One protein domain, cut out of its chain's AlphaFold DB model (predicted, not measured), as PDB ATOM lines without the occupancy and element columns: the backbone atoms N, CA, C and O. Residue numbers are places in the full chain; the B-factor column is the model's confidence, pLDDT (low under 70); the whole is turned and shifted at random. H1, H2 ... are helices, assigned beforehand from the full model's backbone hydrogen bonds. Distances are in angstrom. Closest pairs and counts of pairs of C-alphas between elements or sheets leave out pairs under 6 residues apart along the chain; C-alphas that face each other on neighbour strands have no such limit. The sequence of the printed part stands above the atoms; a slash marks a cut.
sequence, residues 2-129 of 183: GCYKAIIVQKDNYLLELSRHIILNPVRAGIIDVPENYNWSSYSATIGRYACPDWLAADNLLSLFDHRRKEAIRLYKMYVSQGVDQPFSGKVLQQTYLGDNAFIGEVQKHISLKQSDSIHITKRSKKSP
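What this domain is: This is residues 2 to 129 of the 183 residues of an uncharacterized protein of Nitrosomonas sp. Nm33 (UniProt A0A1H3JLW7). This model has little regular structure: H1 to H4 and their loops make one body, where H4 packs on H1 and H3, while H5 lies apart at the far end. The printed part has 128 residues, 51 in five named helices, H1 to H5 in order, and no named strand: all helix. It is only just loose, close to compact, with radius of gyration of the C-alphas 16.9 A and spans 44 by 32 by 28 A.

How they stand to each other: Start at H1, residues 13 to 28, with a kink of 34 degrees near residue 22. H2, residues 43 to 46, is close but not clearly touching H1; their closest C-alphas, of Ile 23 and Tyr 43, are 6.7 A apart. H3, residues 58 to 62, touches H4, residues 69 to 81; the closest C-alphas, of Leu 62 and Ala 72, are 5.3 A apart. H4, with residues 79 to 80 alone, touches H1; the closest C-alphas, of Arg 20 and Val 80, are 5.6 A apart. H5, residues 101 to 113, is apart from H1 to H4. Every O i to N i+4 pair is within hydrogen-bond range in H3, H4 and H5, and 10 of 12 in H1; H2 is too short.

Where its parts are: Find C-alpha 13 at (-43.441, 17.295, -19.012); H1 runs 20.9 A. H5 ends at C-alpha 113, (-46.494, 42.655, -13.504).

The domain as a whole: The printed part has no cut; H4 to H5 is a long link. Residues 110 to 129 are under pLDDT 70.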
ATOM      1  N   GLY A   2     -46.166  23.853  10.778       63.50
ATOM      2  CA  GLY A   2     -45.194  23.108   9.968       63.50
ATOM      3  C   GLY A   2     -44.664  23.910   8.776       63.50
ATOM      4  O   GLY A   2     -45.380  24.728   8.201       63.50
ATOM      5  N   CYS A   3     -43.412  23.663   8.396       60.34
ATOM      6  CA  CYS A   3     -42.815  24.223   7.187       60.34
ATOM      7  C   CYS A   3     -43.328  23.458   5.959       60.34
ATOM      8  O   CYS A   3     -43.102  22.254   5.858       60.34
ATOM      9  N   TYR A   4     -43.974  24.144   5.014       68.56
ATOM     10  CA  TYR A   4     -44.335  23.578   3.710       68.56
ATOM     11  C   TYR A   4     -43.451  24.168   2.606       68.56
ATOM     12  O   TYR A   4     -42.955  25.292   2.716       68.56
ATOM     13  N   LYS A   5     -43.248  23.401   1.531       66.12
ATOM     14  CA  LYS A   5     -42.521  23.847   0.340       66.12
ATOM     15  C   LYS A   5     -43.487  23.915  -0.836       66.12
ATOM     16  O   LYS A   5     -44.106  22.911  -1.172       66.12
ATOM     17  N   ALA A   6     -43.588  25.086  -1.456       75.81
ATOM     18  CA  ALA A   6     -44.353  25.292  -2.681       75.81
ATOM     19  C   ALA A   6     -43.400  25.420  -3.876       75.81
ATOM     20  O   ALA A   6     -42.374  26.098  -3.784       75.81
ATOM     21  N   ILE A   7     -43.734  24.751  -4.979       77.25
ATOM     22  CA  ILE A   7     -42.968  24.758  -6.229       77.25
ATOM     23  C   ILE A   7     -43.963  24.998  -7.368       77.25
ATOM     24  O   ILE A   7     -44.999  24.339  -7.422       77.25
ATOM     25  N   ILE A   8     -43.660  25.942  -8.258       77.75
ATOM     26  CA  ILE A   8     -44.424  26.200  -9.483       77.75
ATOM     27  C   ILE A   8     -43.940  25.227 -10.555       77.75
ATOM     28  O   ILE A   8     -42.738  25.116 -10.794       77.75
ATOM     29  N   VAL A   9     -44.876  24.532 -11.194       76.38
ATOM     30  CA  VAL A   9     -44.586  23.439 -12.127       76.38
ATOM     31  C   VAL A   9     -45.138  23.779 -13.509       76.38
ATOM     32  O   VAL A   9     -46.287  24.203 -13.628       76.38
ATOM     33  N   GLN A  10     -44.327  23.592 -14.547       75.81
ATOM     34  CA  GLN A  10     -44.756  23.695 -15.941       75.81
ATOM     35  C   GLN A  10     -45.708  22.538 -16.276       75.81
ATOM     36  O   GLN A  10     -45.435  21.384 -15.948       75.81
ATOM     37  N   LYS A  11     -46.835  22.864 -16.918       71.62
ATOM     38  CA  LYS A  11     -48.033  22.011 -17.024       71.62
ATOM     39  C   LYS A  11     -47.825  20.653 -17.712       71.62
ATOM     40  O   LYS A  11     -48.588  19.739 -17.430       71.62
ATOM     41  N   ASP A  12     -46.813  20.510 -18.560       72.69
ATOM     42  CA  ASP A  12     -46.687  19.333 -19.423       72.69
ATOM     43  C   ASP A  12     -45.678  18.319 -18.856       72.69
ATOM     44  O   ASP A  12     -45.986  17.570 -17.928       72.69
ATOM     45  N   ASN A  13     -44.443  18.309 -19.364       69.31
ATOM     46  CA  ASN A  13     -43.441  17.295 -19.012       69.31
ATOM     47  C   ASN A  13     -43.114  17.259 -17.514       69.31
ATOM     48  O   ASN A  13     -43.017  16.190 -16.912       69.31
ATOM     49  N   TYR A  14     -42.978  18.428 -16.893       78.19
ATOM     50  CA  TYR A  14     -42.596  18.530 -15.489       78.19
ATOM     51  C   TYR A  14     -43.724  18.133 -14.532       78.19
ATOM     52  O   TYR A  14     -43.451  17.562 -13.474       78.19
ATOM     53  N   LEU A  15     -44.981  18.391 -14.905       81.94
ATOM     54  CA  LEU A  15     -46.139  17.917 -14.153       81.94
ATOM     55  C   LEU A  15     -46.202  16.390 -14.175       81.94
ATOM     56  O   LEU A  15     -46.327  15.783 -13.114       81.94
ATOM     57  N   LEU A  16     -46.054  15.774 -15.352       84.25
ATOM     58  CA  LEU A  16     -46.075  14.317 -15.496       84.25
ATOM     59  C   LEU A  16     -44.954  13.648 -14.697       84.25
ATOM     60  O   LEU A  16     -45.212  12.705 -13.942       84.25
ATOM     61  N   GLU A  17     -43.726  14.165 -14.800       83.88
ATOM     62  CA  GLU A  17     -42.591  13.639 -14.040       83.88
ATOM     63  C   GLU A  17     -42.820  13.738 -12.530       83.88
ATOM     64  O   GLU A  17     -42.521  12.791 -11.797       83.88
ATOM     65  N   LEU A  18     -43.365  14.864 -12.058       85.56
ATOM     66  CA  LEU A  18     -43.656  15.076 -10.645       85.56
ATOM     67  C   LEU A  18     -44.784  14.162 -10.155       85.56
ATOM     68  O   LEU A  18     -44.634  13.522  -9.114       85.56
ATOM     69  N   SER A  19     -45.883  14.057 -10.903       87.88
ATOM     70  CA  SER A  19     -46.989  13.147 -10.592       87.88
ATOM     71  C   SER A  19     -46.491  11.709 -10.476       87.88
ATOM     72  O   SER A  19     -46.751  11.044  -9.472       87.88
ATOM     73  N   ARG A  20     -45.688  11.251 -11.444       89.31
ATOM     74  CA  ARG A  20     -45.050   9.929 -11.413       89.31
ATOM     75  C   ARG A  20     -44.137   9.766 -10.201       89.31
ATOM     76  O   ARG A  20     -44.173   8.724  -9.554       89.31
ATOM     77  N   HIS A  21     -43.343  10.781  -9.861       87.81
ATOM     78  CA  HIS A  21     -42.471  10.733  -8.690       87.81
ATOM     79  C   HIS A  21     -43.253  10.578  -7.380       87.81
ATOM     80  O   HIS A  21     -42.892   9.720  -6.581       87.81
ATOM     81  N   ILE A  22     -44.331  11.346  -7.182       88.69
ATOM     82  CA  ILE A  22     -45.180  11.263  -5.982       88.69
ATOM     83  C   ILE A  22     -45.740   9.847  -5.815       88.69
ATOM     84  O   ILE A  22     -45.694   9.287  -4.723       88.69
ATOM     85  N   ILE A  23     -46.225   9.256  -6.907       91.19
ATOM     86  CA  ILE A  23     -46.853   7.929  -6.908       91.19
ATOM     87  C   ILE A  23     -45.833   6.822  -6.645       91.19
ATOM     88  O   ILE A  23     -46.133   5.863  -5.941       91.19
ATOM     89  N   LEU A  24     -44.621   6.956  -7.183       89.81
ATOM     90  CA  LEU A  24     -43.554   5.968  -7.017       89.81
ATOM     91  C   LEU A  24     -42.739   6.153  -5.735       89.81
ATOM     92  O   LEU A  24     -41.940   5.281  -5.405       89.81
ATOM     93  N   ASN A  25     -42.900   7.258  -5.005       89.88
ATOM     94  CA  ASN A  25     -42.122   7.516  -3.795       89.88
ATOM     95  C   ASN A  25     -42.278   6.413  -2.722       89.88
ATOM     96  O   ASN A  25     -41.254   5.957  -2.217       89.88
ATOM     97  N   PRO A  26     -43.489   5.903  -2.416       88.62
ATOM     98  CA  PRO A  26     -43.654   4.793  -1.473       88.62
ATOM     99  C   PRO A  26     -43.003   3.488  -1.948       88.62
ATOM    100  O   PRO A  26     -42.455   2.752  -1.132       88.62
ATOM    101  N   VAL A  27     -43.024   3.228  -3.262       88.62
ATOM    102  CA  VAL A  27     -42.379   2.052  -3.870       88.62
ATOM    103  C   VAL A  27     -40.862   2.152  -3.724       88.62
ATOM    104  O   VAL A  27     -40.208   1.250  -3.215       88.62
ATOM    105  N   ARG A  28     -40.294   3.306  -4.083       85.88
ATOM    106  CA  ARG A  28     -38.850   3.576  -3.977       85.88
ATOM    107  C   ARG A  28     -38.348   3.612  -2.538       85.88
ATOM    108  O   ARG A  28     -37.189   3.302  -2.294       85.88
ATOM    109  N   ALA A  29     -39.206   3.987  -1.594       87.19
ATOM    110  CA  ALA A  29     -38.913   3.930  -0.166       87.19
ATOM    111  C   ALA A  29     -39.014   2.505   0.416       87.19
ATOM    112  O   ALA A  29     -38.775   2.334   1.609       87.19
ATOM    113  N   GLY A  30     -39.382   1.499  -0.388       87.12
ATOM    114  CA  GLY A  30     -39.545   0.111   0.051       87.12
ATOM    115  C   GLY A  30     -40.745  -0.112   0.975       87.12
ATOM    116  O   GLY A  30     -40.780  -1.101   1.699       87.12
ATOM    117  N   ILE A  31     -41.713   0.812   0.995       89.69
ATOM    118  CA  ILE A  31     -42.907   0.717   1.854       89.69
ATOM    119  C   ILE A  31     -43.929  -0.252   1.244       89.69
ATOM    120  O   ILE A  31     -44.668  -0.913   1.971       89.69
ATOM    121  N   ILE A  32     -43.987  -0.313  -0.087       91.06
ATOM    122  CA  ILE A  32     -44.898  -1.160  -0.865       91.06
ATOM    123  C   ILE A  32     -44.202  -1.644  -2.141       91.06
ATOM    124  O   ILE A  32     -43.338  -0.948  -2.665       91.06
ATOM    125  N   ASP A  33     -44.652  -2.765  -2.701       88.31
ATOM    126  CA  ASP A  33     -44.092  -3.290  -3.957       88.31
ATOM    127  C   ASP A  33     -44.720  -2.663  -5.207       88.31
ATOM    128  O   ASP A  33     -44.067  -2.493  -6.235       88.31
ATOM    129  N   VAL A  34     -46.007  -2.313  -5.130       88.56
ATOM    130  CA  VAL A  34     -46.777  -1.784  -6.263       88.56
ATOM    131  C   VAL A  34     -47.526  -0.511  -5.870       88.56
ATOM    132  O   VAL A  34     -48.135  -0.468  -4.797       88.56
ATOM    133  N   PRO A  35     -47.521   0.533  -6.720       88.88
ATOM    134  CA  PRO A  35     -48.122   1.825  -6.389       88.88
ATOM    135  C   PRO A  35     -49.637   1.737  -6.159       88.88
ATOM    136  O   PRO A  35     -50.196   2.532  -5.405       88.88
ATOM    137  N   GLU A  36     -50.318   0.751  -6.748       90.94
ATOM    138  CA  GLU A  36     -51.749   0.519  -6.535       90.94
ATOM    139  C   GLU A  36     -52.108   0.115  -5.098       90.94
ATOM    140  O   GLU A  36     -53.264   0.276  -4.701       90.94
ATOM    141  N   ASN A  37     -51.145  -0.390  -4.322       89.62
ATOM    142  CA  ASN A  37     -51.357  -0.781  -2.926       89.62
ATOM    143  C   ASN A  37     -51.227   0.408  -1.959       89.62
ATOM    144  O   ASN A  37     -51.400   0.241  -0.754       89.62
ATOM    145  N   TYR A  38     -50.925   1.614  -2.458       91.12
ATOM    146  CA  TYR A  38     -50.838   2.800  -1.618       91.12
ATOM    147  C   TYR A  38     -52.181   3.520  -1.494       91.12
ATOM    148  O   TYR A  38     -52.521   4.394  -2.298       91.12
ATOM    149  N   ASN A  39     -52.919   3.214  -0.427       86.56
ATOM    150  CA  ASN A  39     -54.223   3.825  -0.139       86.56
ATOM    151  C   ASN A  39     -54.162   5.349   0.063       86.56
ATOM    152  O   ASN A  39     -55.174   6.026  -0.088       86.56
ATOM    153  N   TRP A  40     -52.988   5.896   0.383       88.25
ATOM    154  CA  TRP A  40     -52.778   7.325   0.646       88.25
ATOM    155  C   TRP A  40     -52.353   8.102  -0.611       88.25
ATOM    156  O   TRP A  40     -51.766   9.178  -0.517       88.25
ATOM    157  N   SER A  41     -52.645   7.563  -1.800       89.50
ATOM    158  CA  SER A  41     -52.496   8.264  -3.078       89.50
ATOM    159  C   SER A  41     -53.801   8.297  -3.864       89.50
ATOM    160  O   SER A  41     -54.641   7.403  -3.775       89.50
ATOM    161  N   SER A  42     -53.933   9.299  -4.731       91.38
ATOM    162  CA  SER A  42     -55.014   9.376  -5.716       91.38
ATOM    163  C   SER A  42     -54.826   8.417  -6.901       91.38
ATOM    164  O   SER A  42     -55.677   8.383  -7.793       91.38
ATOM    165  N   TYR A  43     -53.740   7.632  -6.945       93.56
ATOM    166  CA  TYR A  43     -53.393   6.796  -8.096       93.56
ATOM    167  C   TYR A  43     -54.484   5.769  -8.408       93.56
ATOM    168  O   TYR A  43     -54.960   5.716  -9.540       93.56
ATOM    169  N   SER A  44     -54.966   5.042  -7.397       92.69
ATOM    170  CA  SER A  44     -56.014   4.026  -7.563       92.69
ATOM    171  C   SER A  44     -57.344   4.609  -8.063       92.69
ATOM    172  O   SER A  44     -58.000   3.997  -8.906       92.69
ATOM    173  N   ALA A  45     -57.718   5.815  -7.623       92.31
ATOM    174  CA  ALA A  45     -58.879   6.532  -8.162       92.31
ATOM    175  C   ALA A  45     -58.637   7.004  -9.611       92.31
ATOM    176  O   ALA A  45     -59.511   6.879 -10.467       92.31
ATOM    177  N   THR A  46     -57.421   7.468  -9.915       92.94
ATOM    178  CA  THR A  46     -57.031   7.942 -11.254       92.94
ATOM    179  C   THR A  46     -57.090   6.821 -12.294       92.94
ATOM    180  O   THR A  46     -57.595   7.031 -13.394       92.94
ATOM    181  N   ILE A  47     -56.644   5.609 -11.948       93.44
ATOM    182  CA  ILE A  47     -56.691   4.438 -12.844       93.44
ATOM    183  C   ILE A  47     -58.051   3.719 -12.849       93.44
ATOM    184  O   ILE A  47     -58.184   2.674 -13.484       93.44
ATOM    185  N   GLY A  48     -59.050   4.243 -12.131       90.06
ATOM    186  CA  GLY A  48     -60.412   3.708 -12.113       90.06
ATOM    187  C   GLY A  48     -60.628   2.458 -11.254       90.06
ATOM    188  O   GLY A  48     -61.600   1.747 -11.489       90.06
ATOM    189  N   ARG A  49     -59.764   2.166 -10.266       88.44
ATOM    190  CA  ARG A  49     -60.035   1.111  -9.263       88.44
ATOM    191  C   ARG A  49     -61.099   1.530  -8.247       88.44
ATOM    192  O   ARG A  49     -61.795   0.675  -7.712       88.44
ATOM    193  N   TYR A  50     -61.210   2.830  -7.994       88.19
ATOM    194  CA  TYR A  50     -62.217   3.424  -7.119       88.19
ATOM    195  C   TYR A  50     -62.983   4.513  -7.862       88.19
ATOM    196  O   TYR A  50     -62.497   5.041  -8.867       88.19
ATOM    197  N   ALA A  51     -64.163   4.868  -7.349       87.56
ATOM    198  CA  ALA A  51     -64.881   6.044  -7.815       87.56
ATOM    199  C   ALA A  51     -63.974   7.276  -7.678       87.56
ATOM    200  O   ALA A  51     -63.379   7.505  -6.624       87.56
ATOM    201  N   CYS A  52     -63.838   8.037  -8.764       87.81
ATOM    202  CA  CYS A  52     -63.068   9.270  -8.748       87.81
ATOM    203  C   CYS A  52     -63.884  10.334  -8.007       87.81
ATOM    204  O   CYS A  52     -65.008  10.600  -8.429       87.81
ATOM    205  N   PRO A  53     -63.365  10.931  -6.923       88.94
ATOM    206  CA  PRO A  53     -64.047  12.039  -6.269       88.94
ATOM    207  C   PRO A  53     -64.141  13.253  -7.199       88.94
ATOM    208  O   PRO A  53     -63.196  13.518  -7.942       88.94
ATOM    209  N   ASP A  54     -65.214  14.038  -7.093       87.31
ATOM    210  CA  ASP A  54     -65.450  15.207  -7.963       87.31
ATOM    211  C   ASP A  54     -64.364  16.288  -7.845       87.31
ATOM    212  O   ASP A  54     -64.089  17.028  -8.787       87.31
ATOM    213  N   TRP A  55     -63.710  16.375  -6.685       90.50
ATOM    214  CA  TRP A  55     -62.615  17.315  -6.445       90.50
ATOM    215  C   TRP A  55     -61.277  16.856  -7.045       90.50
ATOM    216  O   TRP A  55     -60.331  17.643  -7.116       90.50
ATOM    217  N   LEU A  56     -61.159  15.589  -7.457       89.31
ATOM    218  CA  LEU A  56     -59.941  15.056  -8.053       89.31
ATOM    219  C   LEU A  56     -59.964  15.296  -9.564       89.31
ATOM    220  O   LEU A  56     -60.696  14.648 -10.306       89.31
ATOM    221  N   ALA A  57     -59.072  16.164 -10.036       89.19
ATOM    222  CA  ALA A  57     -58.901  16.465 -11.455       89.19
ATOM    223  C   ALA A  57     -58.171  15.343 -12.234       89.19
ATOM    224  O   ALA A  57     -57.182  15.594 -12.925       89.19
ATOM    225  N   ALA A  58     -58.635  14.094 -12.120       90.38
ATOM    226  CA  ALA A  58     -58.033  12.938 -12.786       90.38
ATOM    227  C   ALA A  58     -58.094  13.055 -14.317       90.38
ATOM    228  O   ALA A  58     -57.129  12.707 -14.993       90.38
ATOM    229  N   ASP A  59     -59.187  13.589 -14.868       88.94
ATOM    230  CA  ASP A  59     -59.338  13.778 -16.317       88.94
ATOM    231  C   ASP A  59     -58.344  14.798 -16.886       88.94
ATOM    232  O   ASP A  59     -57.820  14.601 -17.982       88.94
ATOM    233  N   ASN A  60     -57.990  15.834 -16.119       88.69
ATOM    234  CA  ASN A  60     -56.979  16.805 -16.543       88.69
ATOM    235  C   ASN A  60     -55.605  16.144 -16.694       88.69
ATOM    236  O   ASN A  60     -54.883  16.448 -17.635       88.69
ATOM    237  N   LEU A  61     -55.256  15.213 -15.801       88.81
ATOM    238  CA  LEU A  61     -54.011  14.451 -15.896       88.81
ATOM    239  C   LEU A  61     -54.060  13.422 -17.034       88.81
ATOM    240  O   LEU A  61     -53.108  13.297 -17.797       88.81
ATOM    241  N   LEU A  62     -55.169  12.690 -17.162       91.12
ATOM    242  CA  LEU A  62     -55.337  11.648 -18.176       91.12
ATOM    243  C   LEU A  62     -55.398  12.214 -19.602       91.12
ATOM    244  O   LEU A  62     -54.880  11.587 -20.522       91.12
ATOM    245  N   SER A  63     -55.954  13.414 -19.784       91.00
ATOM    246  CA  SER A  63     -56.010  14.082 -21.094       91.00
ATOM    247  C   SER A  63     -54.635  14.416 -21.684       91.00
ATOM    248  O   SER A  63     -54.537  14.628 -22.890       91.00
ATOM    249  N   LEU A  64     -53.564  14.392 -20.877       87.88
ATOM    250  CA  LEU A  64     -52.181  14.507 -21.356       87.88
ATOM    251  C   LEU A  64     -51.694  13.249 -22.102       87.88
ATOM    252  O   LEU A  64     -50.674  13.310 -22.783       87.88
ATOM    253  N   PHE A  65     -52.396  12.117 -21.973       89.25
ATOM    254  CA  PHE A  65     -52.024  10.840 -22.593       89.25
ATOM    255  C   PHE A  65     -52.884  10.499 -23.813       89.25
ATOM    256  O   PHE A  65     -52.348  10.154 -24.861       89.25
ATOM    257  N   ASP A  66     -54.212  10.560 -23.679       92.00
ATOM    258  CA  ASP A  66     -55.168  10.316 -24.768       92.00
ATOM    259  C   ASP A  66     -56.512  10.989 -24.428       92.00
ATOM    260  O   ASP A  66     -56.836  11.233 -23.264       92.00
ATOM    261  N   HIS A  67     -57.329  11.265 -25.442       90.44
ATOM    262  CA  HIS A  67     -58.679  11.815 -25.284       90.44
ATOM    263  C   HIS A  67     -59.694  10.740 -24.854       90.44
ATOM    264  O   HIS A  67     -60.724  11.041 -24.251       90.44
ATOM    265  N   ARG A  68     -59.419   9.463 -25.138       93.38
ATOM    266  CA  ARG A  68     -60.232   8.317 -24.723       93.38
ATOM    267  C   ARG A  68     -59.766   7.851 -23.357       93.38
ATOM    268  O   ARG A  68     -58.699   7.259 -23.218       93.38
ATOM    269  N   ARG A  69     -60.629   8.003 -22.353       91.81
ATOM    270  CA  ARG A  69     -60.325   7.677 -20.950       91.81
ATOM    271  C   ARG A  69     -59.704   6.290 -20.737       91.81
ATOM    272  O   ARG A  69     -58.737   6.168 -19.994       91.81
ATOM    273  N   LYS A  70     -60.221   5.246 -21.397       93.31
ATOM    274  CA  LYS A  70     -59.663   3.882 -21.283       93.31
ATOM    275  C   LYS A  70     -58.210   3.807 -21.761       93.31
ATOM    276  O   LYS A  70     -57.387   3.173 -21.105       93.31
ATOM    277  N   GLU A  71     -57.911   4.459 -22.879       94.06
ATOM    278  CA  GLU A  71     -56.574   4.458 -23.463       94.06
ATOM    279  C   GLU A  71     -55.616   5.341 -22.662       94.06
ATOM    280  O   GLU A  71     -54.501   4.923 -22.357       94.06
ATOM    281  N   ALA A  72     -56.091   6.498 -22.199       94.19
ATOM    282  CA  ALA A  72     -55.339   7.369 -21.308       94.19
ATOM    283  C   ALA A  72     -54.914   6.648 -20.021       94.19
ATOM    284  O   ALA A  72     -53.754   6.726 -19.629       94.19
ATOM    285  N   ILE A  73     -55.816   5.883 -19.390       94.69
ATOM    286  CA  ILE A  73     -55.491   5.076 -18.202       94.69
ATOM    287  C   ILE A  73     -54.425   4.024 -18.535       94.69
ATOM    288  O   ILE A  73     -53.493   3.825 -17.754       94.69
ATOM    289  N   ARG A  74     -54.539   3.350 -19.686       95.12
ATOM    290  CA  ARG A  74     -53.569   2.340 -20.130       95.12
ATOM    291  C   ARG A  74     -52.174   2.947 -20.294       95.12
ATOM    292  O   ARG A  74     -51.215   2.425 -19.726       95.12
ATOM    293  N   LEU A  75     -52.077   4.053 -21.029       92.56
ATOM    294  CA  LEU A  75     -50.833   4.785 -21.266       92.56
ATOM    295  C   LEU A  75     -50.253   5.355 -19.970       92.56
ATOM    296  O   LEU A  75     -49.055   5.237 -19.729       92.56
ATOM    297  N   TYR A  76     -51.100   5.889 -19.093       93.56
ATOM    298  CA  TYR A  76     -50.683   6.415 -17.800       93.56
ATOM    299  C   TYR A  76     -50.083   5.333 -16.895       93.56
ATOM    300  O   TYR A  76     -49.013   5.531 -16.320       93.56
ATOM    301  N   LYS A  77     -50.711   4.153 -16.813       93.19
ATOM    302  CA  LYS A  77     -50.154   3.011 -16.068       93.19
ATOM    303  C   LYS A  77     -48.789   2.590 -16.609       93.19
ATOM    304  O   LYS A  77     -47.880   2.349 -15.821       93.19
ATOM    305  N   MET A  78     -48.640   2.530 -17.936       91.12
ATOM    306  CA  MET A  78     -47.352   2.233 -18.573       91.12
ATOM    307  C   MET A  78     -46.299   3.296 -18.253       91.12
ATOM    308  O   MET A  78     -45.163   2.965 -17.934       91.12
ATOM    309  N   TYR A  79     -46.675   4.571 -18.301       91.12
ATOM    310  CA  TYR A  79     -45.781   5.677 -17.977       91.12
ATOM    311  C   TYR A  79     -45.282   5.619 -16.524       91.12
ATOM    312  O   TYR A  79     -44.095   5.834 -16.259       91.12
ATOM    313  N   VAL A  80     -46.172   5.294 -15.580       91.19
ATOM    314  CA  VAL A  80     -45.818   5.123 -14.166       91.19
ATOM    315  C   VAL A  80     -44.913   3.908 -13.972       91.19
ATOM    316  O   VAL A  80     -43.875   4.042 -13.327       91.19
ATOM    317  N   SER A  81     -45.234   2.752 -14.560       87.81
ATOM    318  CA  SER A  81     -44.420   1.539 -14.396       87.81
ATOM    319  C   SER A  81     -43.019   1.675 -14.998       87.81
ATOM    320  O   SER A  81     -42.047   1.242 -14.387       87.81
ATOM    321  N   GLN A  82     -42.878   2.365 -16.133       86.69
ATOM    322  CA  GLN A  82     -41.576   2.685 -16.734       86.69
ATOM    323  C   GLN A  82     -40.710   3.608 -15.861       86.69
ATOM    324  O   GLN A  82     -39.513   3.743 -16.099       86.69
ATOM    325  N   GLY A  83     -41.302   4.274 -14.867       83.50
ATOM    326  CA  GLY A  83     -40.593   5.174 -13.969       83.50
ATOM    327  C   GLY A  83     -39.977   4.519 -12.741       83.50
ATOM    328  O   GLY A  83     -39.261   5.221 -12.031       83.50
ATOM    329  N   VAL A  84     -40.248   3.242 -12.447       81.19
ATOM    330  CA  VAL A  84     -39.815   2.592 -11.190       81.19
ATOM    331  C   VAL A  84     -38.304   2.736 -10.992       81.19
ATOM    332  O   VAL A  84     -37.880   3.315  -9.990       81.19
ATOM    333  N   ASP A  85     -37.528   2.369 -12.015       78.12
ATOM    334  CA  ASP A  85     -36.059   2.411 -12.004       78.12
ATOM    335  C   ASP A  85     -35.471   3.748 -12.485       78.12
ATOM    336  O   ASP A  85     -34.255   3.939 -12.509       78.12
ATOM    337  N   GLN A  86     -36.317   4.702 -12.881       74.62
ATOM    338  CA  GLN A  86     -35.861   6.008 -13.349       74.62
ATOM    339  C   GLN A  86     -35.799   6.997 -12.180       74.62
ATOM    340  O   GLN A  86     -36.845   7.335 -11.615       74.62
ATOM    341  N   PRO A  87     -34.621   7.531 -11.817       67.19
ATOM    342  CA  PRO A  87     -34.551   8.597 -10.827       67.19
ATOM    343  C   PRO A  87     -35.323   9.827 -11.319       67.19
ATOM    344  O   PRO A  87     -35.452  10.070 -12.519       67.19
ATOM    345  N   PHE A  88     -35.858  10.616 -10.387       69.75
ATOM    346  CA  PHE A  88     -36.527  11.866 -10.739       69.75
ATOM    347  C   PHE A  88     -35.515  12.841 -11.361       69.75
ATOM    348  O   PHE A  88     -34.613  13.331 -10.683       69.75
ATOM    349  N   SER A  89     -35.672  13.098 -12.658       64.38
ATOM    350  CA  SER A  89     -34.842  13.987 -13.484       64.38
ATOM    351  C   SER A  89     -35.172  15.467 -13.308       64.38
ATOM    352  O   SER A  89     -34.391  16.323 -13.733       64.38
ATOM    353  N   GLY A  90     -36.308  15.778 -12.678       60.50
ATOM    354  CA  GLY A  90     -36.788  17.135 -12.489       60.50
ATOM    355  C   GLY A  90     -35.812  17.985 -11.678       60.50
ATOM    356  O   GLY A  90     -35.810  17.981 -10.445       60.50
ATOM    357  N   LYS A  91     -34.979  18.766 -12.369       55.88
ATOM    358  CA  LYS A  91     -34.138  19.781 -11.733       55.88
ATOM    359  C   LYS A  91     -35.047  20.869 -11.174       55.88
ATOM    360  O   LYS A  91     -35.555  21.701 -11.917       55.88
ATOM    361  N   VAL A  92     -35.232  20.880  -9.855       56.25
ATOM    362  CA  VAL A  92     -35.906  21.992  -9.178       56.25
ATOM    363  C   VAL A  92     -34.973  23.203  -9.214       56.25
ATOM    364  O   VAL A  92     -34.077  23.350  -8.377       56.25
ATOM    365  N   LEU A  93     -35.176  24.080 -10.191       49.88
ATOM    366  CA  LEU A  93     -34.409  25.307 -10.334       49.88
ATOM    367  C   LEU A  93     -34.806  26.284  -9.220       49.88
ATOM    368  O   LEU A  93     -35.981  26.547  -8.951       49.88
ATOM    369  N   GLN A  94     -33.787  26.782  -8.516       50.69
ATOM    370  CA  GLN A  94     -33.914  27.743  -7.412       50.69
ATOM    371  C   GLN A  94     -34.823  27.290  -6.253       50.69
ATOM    372  O   GLN A  94     -35.262  28.116  -5.459       50.69
ATOM    373  N   GLN A  95     -35.086  25.983  -6.120       58.41
ATOM    374  CA  GLN A  95     -36.005  25.419  -5.120       58.41
ATOM    375  C   GLN A  95     -37.462  25.922  -5.223       58.41
ATOM    376  O   GLN A  95     -38.226  25.708  -4.281       58.41
ATOM    377  N   THR A  96     -37.845  26.557  -6.335       60.97
ATOM    378  CA  THR A  96     -39.160  27.205  -6.501       60.97
ATOM    379  C   THR A  96     -39.825  26.901  -7.836       60.97
ATOM    380  O   THR A  96     -41.049  26.927  -7.898       60.97
ATOM    381  N   TYR A  97     -39.061  26.556  -8.871       69.88
ATOM    382  CA  TYR A  97     -39.608  26.277 -10.194       69.88
ATOM    383  C   TYR A  97     -39.191  24.889 -10.671       69.88
ATOM    384  O   TYR A  97     -38.059  24.449 -10.452       69.88
ATOM    385  N   LEU A  98     -40.117  24.208 -11.332       72.69
ATOM    386  CA  LEU A  98     -39.895  22.960 -12.038       72.69
ATOM    387  C   LEU A  98     -40.401  23.156 -13.473       72.69
ATOM    388  O   LEU A  98     -41.597  23.058 -13.741       72.69
ATOM    389  N   GLY A  99     -39.485  23.546 -14.352       68.69
ATOM    390  CA  GLY A  99     -39.776  24.055 -15.688       68.69
ATOM    391  C   GLY A  99     -38.492  24.433 -16.420       68.69
ATOM    392  O   GLY A  99     -37.427  24.515 -15.799       68.69
ATOM    393  N   ASP A 100     -38.587  24.681 -17.721       68.62
ATOM    394  CA  ASP A 100     -37.471  25.202 -18.511       68.62
ATOM    395  C   ASP A 100     -37.190  26.697 -18.219       68.62
ATOM    396  O   ASP A 100     -37.961  27.398 -17.555       68.62
ATOM    397  N   ASN A 101     -36.049  27.209 -18.698       65.94
ATOM    398  CA  ASN A 101     -35.656  28.605 -18.460       65.94
ATOM    399  C   ASN A 101     -36.621  29.623 -19.101       65.94
ATOM    400  O   ASN A 101     -36.732  30.743 -18.596       65.94
ATOM    401  N   ALA A 102     -37.307  29.262 -20.192       71.06
ATOM    402  CA  ALA A 102     -38.249  30.147 -20.871       71.06
ATOM    403  C   ALA A 102     -39.529  30.312 -20.040       71.06
ATOM    404  O   ALA A 102     -39.939  31.443 -19.765       71.06
ATOM    405  N   PHE A 103     -40.076  29.204 -19.536       72.56
ATOM    406  CA  PHE A 103     -41.193  29.166 -18.599       72.56
ATOM    407  C   PHE A 103     -40.882  29.955 -17.324       72.56
ATOM    408  O   PHE A 103     -41.689  30.769 -16.878       72.56
ATOM    409  N   ILE A 104     -39.684  29.783 -16.752       70.06
ATOM    410  CA  ILE A 104     -39.271  30.541 -15.563       70.06
ATOM    411  C   ILE A 104     -39.270  32.045 -15.852       70.06
ATOM    412  O   ILE A 104     -39.807  32.818 -15.057       70.06
ATOM    413  N   GLY A 105     -38.716  32.467 -16.991       69.19
ATOM    414  CA  GLY A 105     -38.723  33.871 -17.401       69.19
ATOM    415  C   GLY A 105     -40.138  34.433 -17.574       69.19
ATOM    416  O   GLY A 105     -40.409  35.559 -17.158       69.19
ATOM    417  N   GLU A 106     -41.059  33.653 -18.140       76.88
ATOM    418  CA  GLU A 106     -42.463  34.039 -18.311       76.88
ATOM    419  C   GLU A 106     -43.194  34.189 -16.972       76.88
ATOM    420  O   GLU A 106     -43.859  35.204 -16.736       76.88
ATOM    421  N   VAL A 107     -43.032  33.221 -16.070       73.88
ATOM    422  CA  VAL A 107     -43.631  33.254 -14.731       73.88
ATOM    423  C   VAL A 107     -43.093  34.441 -13.931       73.88
ATOM    424  O   VAL A 107     -43.868  35.178 -13.321       73.88
ATOM    425  N   GLN A 108     -41.782  34.693 -13.977       69.00
ATOM    426  CA  GLN A 108     -41.163  35.840 -13.305       69.00
ATOM    427  C   GLN A 108     -41.683  37.182 -13.833       69.00
ATOM    428  O   GLN A 108     -41.935  38.091 -13.036       69.00
ATOM    429  N   LYS A 109     -41.899  37.310 -15.149       73.50
ATOM    430  CA  LYS A 109     -42.527  38.497 -15.752       73.50
ATOM    431  C   LYS A 109     -43.963  38.683 -15.263       73.50
ATOM    432  O   LYS A 109     -44.299  39.768 -14.798       73.50
ATOM    433  N   HIS A 110     -44.785  37.634 -15.283       69.88
ATOM    434  CA  HIS A 110     -46.180  37.705 -14.830       69.88
ATOM    435  C   HIS A 110     -46.311  38.044 -13.339       69.88
ATOM    436  O   HIS A 110     -47.165  38.845 -12.962       69.88
ATOM    437  N   ILE A 111     -45.438  37.490 -12.493       68.12
ATOM    438  CA  ILE A 111     -45.378  37.815 -11.059       68.12
ATOM    439  C   ILE A 111     -44.922  39.265 -10.840       68.12
ATOM    440  O   ILE A 111     -45.411  39.935  -9.932       68.12
ATOM    441  N   SER A 112     -43.998  39.766 -11.663       58.94
ATOM    442  CA  SER A 112     -43.509  41.148 -11.560       58.94
ATOM    443  C   SER A 112     -44.553  42.173 -12.018       58.94
ATOM    444  O   SER A 112     -44.596  43.267 -11.465       58.94
ATOM    445  N   LEU A 113     -45.420  41.806 -12.971       54.34
ATOM    446  CA  LEU A 113     -46.494  42.655 -13.504       54.34
ATOM    447  C   LEU A 113     -47.750  42.701 -12.609       54.34
ATOM    448  O   LEU A 113     -48.431  43.720 -12.584       54.34
ATOM    449  N   LYS A 114     -48.056  41.639 -11.849       49.47
ATOM    450  CA  LYS A 114     -49.248  41.543 -10.975       49.47
ATOM    451  C   LYS A 114     -49.010  41.982  -9.520       49.47
ATOM    452  O   LYS A 114     -49.657  41.481  -8.609       49.47
ATOM    453  N   GLN A 115     -48.087  42.910  -9.264       45.56
ATOM    454  CA  GLN A 115     -47.748  43.345  -7.898       45.56
ATOM    455  C   GLN A 115     -48.793  44.254  -7.208       45.56
ATOM    456  O   GLN A 115     -48.470  44.896  -6.213       45.56
ATOM    457  N   SER A 116     -50.044  44.254  -7.673       40.59
ATOM    458  CA  SER A 116     -51.214  44.642  -6.884       40.59
ATOM    459  C   SER A 116     -52.050  43.387  -6.625       40.59
ATOM    460  O   SER A 116     -52.607  42.799  -7.548       40.59
ATOM    461  N   ASP A 117     -52.109  43.002  -5.356       39.34
ATOM    462  CA  ASP A 117     -53.027  42.027  -4.770       39.34
ATOM    463  C   ASP A 117     -52.666  40.535  -4.906       39.34
ATOM    464  O   ASP A 117     -52.914  39.853  -5.897       39.34
ATOM    465  N   SER A 118     -52.213  39.987  -3.771       40.28
ATOM    466  CA  SER A 118     -52.527  38.627  -3.294       40.28
ATOM    467  C   SER A 118     -51.700  37.410  -3.744       40.28
ATOM    468  O   SER A 118     -52.241  36.318  -3.883       40.28
ATOM    469  N   ILE A 119     -50.363  37.500  -3.813       40.97
ATOM    470  CA  ILE A 119     -49.532  36.277  -3.729       40.97
ATOM    471  C   ILE A 119     -48.397  36.456  -2.717       40.97
ATOM    472  O   ILE A 119     -47.404  37.141  -2.964       40.97
ATOM    473  N   HIS A 120     -48.532  35.801  -1.562       39.66
ATOM    474  CA  HIS A 120     -47.534  35.781  -0.490       39.66
ATOM    475  C   HIS A 120     -46.386  34.813  -0.842       39.66
ATOM    476  O   HIS A 120     -46.165  33.789  -0.197       39.66
ATOM    477  N   ILE A 121     -45.649  35.113  -1.912       42.72
ATOM    478  CA  ILE A 121     -44.449  34.360  -2.278       42.72
ATOM    479  C   ILE A 121     -43.351  34.720  -1.271       42.72
ATOM    480  O   ILE A 121     -43.030  35.893  -1.071       42.72
ATOM    481  N   THR A 122     -42.770  33.718  -0.610       38.84
ATOM    482  CA  THR A 122     -41.655  33.931   0.322       38.84
ATOM    483  C   THR A 122     -40.528  34.711  -0.366       38.84
ATOM    484  O   THR A 122     -40.175  34.438  -1.516       38.84
ATOM    485  N   LYS A 123     -39.938  35.688   0.346       42.72
ATOM    486  CA  LYS A 123     -38.918  36.645  -0.148       42.72
ATOM    487  C   LYS A 123     -37.746  36.006  -0.924       42.72
ATOM    488  O   LYS A 123     -37.058  36.697  -1.664       42.72
ATOM    489  N   ARG A 124     -37.535  34.690  -0.794       41.94
ATOM    490  CA  ARG A 124     -36.489  33.905  -1.468       41.94
ATOM    491  C   ARG A 124     -36.719  33.685  -2.975       41.94
ATOM    492  O   ARG A 124     -35.758  33.349  -3.659       41.94
ATOM    493  N   SER A 125     -37.948  33.884  -3.462       43.25
ATOM    494  CA  SER A 125     -38.381  33.634  -4.852       43.25
ATOM    495  C   SER A 125     -38.223  34.836  -5.801       43.25
ATOM    496  O   SER A 125     -38.323  34.695  -7.018       43.25
ATOM    497  N   LYS A 126     -37.927  36.033  -5.272       45.25
ATOM    498  CA  LYS A 126     -37.656  37.245  -6.071       45.25
ATOM    499  C   LYS A 126     -36.221  37.259  -6.609       45.25
ATOM    500  O   LYS A 126     -35.464  38.188  -6.351       45.25
ATOM    501  N   LYS A 127     -35.806  36.194  -7.282       50.38
ATOM    502  CA  LYS A 127     -34.449  36.071  -7.806       50.38
ATOM    503  C   LYS A 127     -34.476  36.315  -9.310       50.38
ATOM    504  O   LYS A 127     -34.960  35.479 -10.063       50.38
ATOM    505  N   SER A 128     -33.937  37.467  -9.703       49.25
ATOM    506  CA  SER A 128     -33.627  37.896 -11.073       49.25
ATOM    507  C   SER A 128     -32.892  36.816 -11.898       49.25
ATOM    508  O   SER A 128     -32.411  35.823 -11.358       49.25
ATOM    509  N   PRO A 129     -32.788  36.939 -13.226       55.41
ATOM    510  CA  PRO A 129     -31.939  36.040 -14.008       55.41
ATOM    511  C   PRO A 129     -30.494  36.015 -13.465       55.41
ATOM    512  O   PRO A 129     -29.968  37.038 -13.024       55.41
TER     513      PRO A 129